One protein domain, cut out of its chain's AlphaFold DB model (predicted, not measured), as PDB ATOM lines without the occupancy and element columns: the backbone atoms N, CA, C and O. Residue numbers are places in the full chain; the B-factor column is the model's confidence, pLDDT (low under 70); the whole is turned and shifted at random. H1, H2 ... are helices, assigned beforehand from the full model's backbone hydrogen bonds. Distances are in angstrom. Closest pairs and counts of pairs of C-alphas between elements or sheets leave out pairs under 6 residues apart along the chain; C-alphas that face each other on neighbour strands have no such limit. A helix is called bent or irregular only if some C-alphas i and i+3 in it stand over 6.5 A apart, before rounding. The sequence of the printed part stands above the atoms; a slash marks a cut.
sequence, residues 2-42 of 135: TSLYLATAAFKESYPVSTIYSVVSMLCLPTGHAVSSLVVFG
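AT A GLANCE: This is residues 2 to 42 of the 135 residues of the protein "Hypothetical protein" of Chaetoceros debilis (UniProt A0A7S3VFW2). Two helices make a lopsided V, a short arm H1 and a much longer arm H2, which meet at a corner through a tight link and have open space between their far ends. The long arm, slightly kinked near residue 27, makes most of the length. The printed part has 41 residues with two named helices, H1 then H2, and no named strand, and its class is all helix. It is extended, with a radius of gyration of the C-alphas of 14.4 A, and flat, its C-alphas spanning 42 by 23 by 8 A.

HOW THE PARTS SIT: H1, residues 2 to 14, and H2, residues 17 to 41, meet only through their link, which is tight, with 2 residues between them. The two helices are near each other, with 5 pairs of C-alphas within 10 A. Residues 2 to 10 of H1 stand free. So do residues 13 to 19, of which 17 to 19 belong to H2, and residues 21 to 42, of which 21 to 41 belong to H2. H2 has a kink of 29 degrees near residue 27; it is neither bent nor irregular, but only just: C-alphas 27 and 30 are 6.3 A apart. In H1 every O i to N i+4 pair is within hydrogen-bond range, and in H2 19 of 21 are.

IN THESE COORDINATES: H1 begins at C-alpha 2, (-38.567, -45.881, 32.151), and measures 18.8 A from first to last C-alpha. H2 begins at C-alpha 17, (-24.830, -59.559, 25.436), and ends at C-alpha 41, (-12.574, -33.932, 4.987), a length of 35.0 A.

THE WHOLE: The two C-alphas farthest apart, those of Glu 13 and Gly 42, are 42.0 A apart. The printed part has no cut and no long link. The mean pLDDT of the printed part is 72.2, and residues 2 to 13 are under 70.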
ATOM      1  N   THR A   2     -38.114 -44.532  31.749       55.00
ATOM      2  CA  THR A   2     -38.567 -45.881  32.151       55.00
ATOM      3  C   THR A   2     -38.832 -46.860  30.996       55.00
ATOM      4  O   THR A   2     -38.549 -48.043  31.142       55.00
ATOM      5  N   SER A   3     -39.305 -46.401  29.829       54.53
ATOM      6  CA  SER A   3     -39.574 -47.290  28.679       54.53
ATOM      7  C   SER A   3     -38.308 -47.856  28.030       54.53
ATOM      8  O   SER A   3     -38.293 -49.012  27.624       54.53
ATOM      9  N   LEU A   4     -37.231 -47.063  27.973       56.53
ATOM     10  CA  LEU A   4     -35.947 -47.493  27.419       56.53
ATOM     11  C   LEU A   4     -35.300 -48.565  28.305       56.53
ATOM     12  O   LEU A   4     -34.731 -49.514  27.788       56.53
ATOM     13  N   TYR A   5     -35.444 -48.431  29.627       63.09
ATOM     14  CA  TYR A   5     -34.895 -49.367  30.610       63.09
ATOM     15  C   TYR A   5     -35.626 -50.718  30.609       63.09
ATOM     16  O   TYR A   5     -35.006 -51.769  30.723       63.09
ATOM     17  N   LEU A   6     -36.951 -50.699  30.434       58.47
ATOM     18  CA  LEU A   6     -37.749 -51.915  30.252       58.47
ATOM     19  C   LEU A   6     -37.445 -52.599  28.916       58.47
ATOM     20  O   LEU A   6     -37.349 -53.823  28.864       58.47
ATOM     21  N   ALA A   7     -37.244 -51.819  27.851       60.31
ATOM     22  CA  ALA A   7     -36.857 -52.348  26.551       60.31
ATOM     23  C   ALA A   7     -35.466 -52.992  26.593       60.31
ATOM     24  O   ALA A   7     -35.309 -54.102  26.095       60.31
ATOM     25  N   THR A   8     -34.472 -52.355  27.223       62.12
ATOM     26  CA  THR A   8     -33.121 -52.924  27.365       62.12
ATOM     27  C   THR A   8     -33.107 -54.145  28.278       62.12
ATOM     28  O   THR A   8     -32.410 -55.109  27.967       62.12
ATOM     29  N   ALA A   9     -33.901 -54.154  29.355       62.69
ATOM     30  CA  ALA A   9     -34.049 -55.314  30.232       62.69
ATOM     31  C   ALA A   9     -34.669 -56.520  29.502       62.69
ATOM     32  O   ALA A   9     -34.113 -57.614  29.559       62.69
ATOM     33  N   ALA A  10     -35.747 -56.314  28.736       63.16
ATOM     34  CA  ALA A  10     -36.383 -57.373  27.946       63.16
ATOM     35  C   ALA A  10     -35.481 -57.894  26.808       63.16
ATOM     36  O   ALA A  10     -35.462 -59.088  26.501       63.16
ATOM     37  N   PHE A  11     -34.691 -57.006  26.195       65.12
ATOM     38  CA  PHE A  11     -33.735 -57.382  25.153       65.12
ATOM     39  C   PHE A  11     -32.556 -58.193  25.706       65.12
ATOM     40  O   PHE A  11     -32.078 -59.105  25.034       65.12
ATOM     41  N   LYS A  12     -32.111 -57.882  26.931       62.06
ATOM     42  CA  LYS A  12     -31.002 -58.564  27.616       62.06
ATOM     43  C   LYS A  12     -31.344 -60.009  27.999       62.06
ATOM     44  O   LYS A  12     -30.446 -60.841  28.010       62.06
ATOM     45  N   GLU A  13     -32.611 -60.315  28.282       67.44
ATOM     46  CA  GLU A  13     -33.056 -61.699  28.522       67.44
ATOM     47  C   GLU A  13     -33.185 -62.522  27.233       67.44
ATOM     48  O   GLU A  13     -33.009 -63.736  27.256       67.44
ATOM     49  N   SER A  14     -33.475 -61.869  26.104       74.56
ATOM     50  CA  SER A  14     -33.773 -62.560  24.842       74.56
ATOM     51  C   SER A  14     -32.532 -62.890  24.009       74.56
ATOM     52  O   SER A  14     -32.588 -63.786  23.167       74.56
ATOM     53  N   TYR A  15     -31.417 -62.178  24.212       73.31
ATOM     54  CA  TYR A  15     -30.210 -62.332  23.400       73.31
ATOM     55  C   TYR A  15     -28.923 -62.255  24.231       73.31
ATOM     56  O   TYR A  15     -28.847 -61.468  25.176       73.31
ATOM     57  N   PRO A  16     -27.868 -63.002  23.847       79.00
ATOM     58  CA  PRO A  16     -26.551 -62.860  24.455       79.00
ATOM     59  C   PRO A  16     -26.057 -61.415  24.347       79.00
ATOM     60  O   PRO A  16     -26.191 -60.775  23.300       79.00
ATOM     61  N   VAL A  17     -25.409 -60.916  25.403       74.06
ATOM     62  CA  VAL A  17     -24.830 -59.559  25.436       74.06
ATOM     63  C   VAL A  17     -23.878 -59.323  24.255       74.06
ATOM     64  O   VAL A  17     -23.863 -58.239  23.676       74.06
ATOM     65  N   SER A  18     -23.146 -60.358  23.831       70.31
ATOM     66  CA  SER A  18     -22.253 -60.317  22.667       70.31
ATOM     67  C   SER A  18     -22.988 -60.068  21.347       70.31
ATOM     68  O   SER A  18     -22.498 -59.314  20.507       70.31
ATOM     69  N   THR A  19     -24.179 -60.640  21.163       71.62
ATOM     70  CA  THR A  19     -25.010 -60.429  19.968       71.62
ATOM     71  C   THR A  19     -25.528 -58.997  19.916       71.62
ATOM     72  O   THR A  19     -25.450 -58.354  18.871       71.62
ATOM     73  N   ILE A  20     -25.990 -58.469  21.052       75.25
ATOM     74  CA  ILE A  20     -26.454 -57.080  21.160       75.25
ATOM     75  C   ILE A  20     -25.300 -56.124  20.842       75.25
ATOM     76  O   ILE A  20     -25.445 -55.234  20.004       75.25
ATOM     77  N   TYR A  21     -24.132 -56.347  21.451       70.75
ATOM     78  CA  TYR A  21     -22.943 -55.537  21.206       70.75
ATOM     79  C   TYR A  21     -22.503 -55.588  19.739       70.75
ATOM     80  O   TYR A  21     -22.184 -54.553  19.157       70.75
ATOM     81  N   SER A  22     -22.535 -56.768  19.116       71.62
ATOM     82  CA  SER A  22     -22.165 -56.945  17.711       71.62
ATOM     83  C   SER A  22     -23.112 -56.199  16.769       71.62
ATOM     84  O   SER A  22     -22.642 -55.454  15.911       71.62
ATOM     85  N   VAL A  23     -24.430 -56.314  16.963       76.94
ATOM     86  CA  VAL A  23     -25.432 -55.625  16.129       76.94
ATOM     87  C   VAL A  23     -25.329 -54.108  16.277       76.94
ATOM     88  O   VAL A  23     -25.314 -53.387  15.279       76.94
ATOM     89  N   VAL A  24     -25.206 -53.614  17.512       78.69
ATOM     90  CA  VAL A  24     -25.034 -52.178  17.772       78.69
ATOM     91  C   VAL A  24     -23.731 -51.678  17.151       78.69
ATOM     92  O   VAL A  24     -23.733 -50.652  16.476       78.69
ATOM     93  N   SER A  25     -22.634 -52.421  17.297       73.50
ATOM     94  CA  SER A  25     -21.341 -52.058  16.705       73.50
ATOM     95  C   SER A  25     -21.385 -52.076  15.176       73.50
ATOM     96  O   SER A  25     -20.841 -51.180  14.538       73.50
ATOM     97  N   MET A  26     -22.083 -53.039  14.569       78.06
ATOM     98  CA  MET A  26     -22.238 -53.139  13.116       78.06
ATOM     99  C   MET A  26     -22.974 -51.931  12.522       78.06
ATOM    100  O   MET A  26     -22.674 -51.530  11.399       78.06
ATOM    101  N   LEU A  27     -23.902 -51.329  13.270       77.44
ATOM    102  CA  LEU A  27     -24.606 -50.112  12.860       77.44
ATOM    103  C   LEU A  27     -23.810 -48.845  13.196       77.44
ATOM    104  O   LEU A  27     -23.699 -47.944  12.367       77.44
ATOM    105  N   CYS A  28     -23.218 -48.773  14.388       79.06
ATOM    106  CA  CYS A  28     -22.544 -47.570  14.869       79.06
ATOM    107  C   CYS A  28     -21.162 -47.349  14.241       79.06
ATOM    108  O   CYS A  28     -20.788 -46.195  14.034       79.06
ATOM    109  N   LEU A  29     -20.402 -48.402  13.913       79.81
ATOM    110  CA  LEU A  29     -19.052 -48.256  13.349       79.81
ATOM    111  C   LEU A  29     -19.063 -47.603  11.951       79.81
ATOM    112  O   LEU A  29     -18.330 -46.627  11.762       79.81
ATOM    113  N   PRO A  30     -19.903 -48.027  10.982       80.94
ATOM    114  CA  PRO A  30     -19.972 -47.370   9.676       80.94
ATOM    115  C   PRO A  30     -20.491 -45.935   9.775       80.94
ATOM    116  O   PRO A  30     -19.958 -45.041   9.118       80.94
ATOM    117  N   THR A  31     -21.500 -45.691  10.617       82.31
ATOM    118  CA  THR A  31     -22.044 -44.345  10.833       82.31
ATOM    119  C   THR A  31     -21.012 -43.427  11.485       82.31
ATOM    120  O   THR A  31     -20.826 -42.301  11.028       82.31
ATOM    121  N   GLY A  32     -20.285 -43.908  12.495       79.06
ATOM    122  CA  GLY A  32     -19.206 -43.167  13.150       79.06
ATOM    123  C   GLY A  32     -18.058 -42.836  12.196       79.06
ATOM    124  O   GLY A  32     -17.580 -41.699  12.184       79.06
ATOM    125  N   HIS A  33     -17.667 -43.782  11.333       79.25
ATOM    126  CA  HIS A  33     -16.671 -43.558  10.276       79.25
ATOM    127  C   HIS A  33     -17.141 -42.517   9.254       79.25
ATOM    128  O   HIS A  33     -16.383 -41.619   8.874       79.25
ATOM    129  N   ALA A  34     -18.410 -42.592   8.848       79.19
ATOM    130  CA  ALA A  34     -19.013 -41.655   7.907       79.19
ATOM    131  C   ALA A  34     -19.076 -40.228   8.468       79.19
ATOM    132  O   ALA A  34     -18.706 -39.289   7.762       79.19
ATOM    133  N   VAL A  35     -19.488 -40.063   9.729       82.06
ATOM    134  CA  VAL A  35     -19.530 -38.759  10.411       82.06
ATOM    135  C   VAL A  35     -18.120 -38.208  10.621       82.06
ATOM    136  O   VAL A  35     -17.871 -37.048  10.302       82.06
ATOM    137  N   SER A  36     -17.174 -39.031  11.079       77.19
ATOM    138  CA  SER A  36     -15.783 -38.601  11.281       77.19
ATOM    139  C   SER A  36     -15.135 -38.159   9.968       77.19
ATOM    140  O   SER A  36     -14.517 -37.098   9.910       77.19
ATOM    141  N   SER A  37     -15.350 -38.903   8.880       76.94
ATOM    142  CA  SER A  37     -14.861 -38.524   7.548       76.94
ATOM    143  C   SER A  37     -15.514 -37.237   7.033       76.94
ATOM    144  O   SER A  37     -14.858 -36.434   6.372       76.94
ATOM    145  N   LEU A  38     -16.790 -37.006   7.357       78.62
ATOM    146  CA  LEU A  38     -17.496 -35.775   7.002       78.62
ATOM    147  C   LEU A  38     -16.938 -34.563   7.758       78.62
ATOM    148  O   LEU A  38     -16.738 -33.516   7.146       78.62
ATOM    149  N   VAL A  39     -16.651 -34.711   9.054       81.31
ATOM    150  CA  VAL A  39     -16.067 -33.648   9.888       81.31
ATOM    151  C   VAL A  39     -14.628 -33.331   9.468       81.31
ATOM    152  O   VAL A  39     -14.260 -32.162   9.418       81.31
ATOM    153  N   VAL A  40     -13.825 -34.347   9.141       77.62
ATOM    154  CA  VAL A  40     -12.397 -34.174   8.821       77.62
ATOM    155  C   VAL A  40     -12.171 -33.665   7.396       77.62
ATOM    156  O   VAL A  40     -11.376 -32.749   7.196       77.62
ATOM    157  N   PHE A  41     -12.846 -34.241   6.398       78.06
ATOM    158  CA  PHE A  41     -12.574 -33.932   4.987       78.06
ATOM    159  C   PHE A  41     -13.565 -32.938   4.377       78.06
ATOM    160  O   PHE A  41     -13.268 -32.345   3.341       78.06
ATOM    161  N   GLY A  42     -14.719 -32.721   5.013       74.56
ATOM    162  CA  GLY A  42     -15.771 -31.849   4.504       74.56
ATOM    163  C   GLY A  42     -16.573 -32.464   3.350       74.56
ATOM    164  O   GLY A  42     -16.144 -33.384   2.655       74.56
TER     165      GLY A  42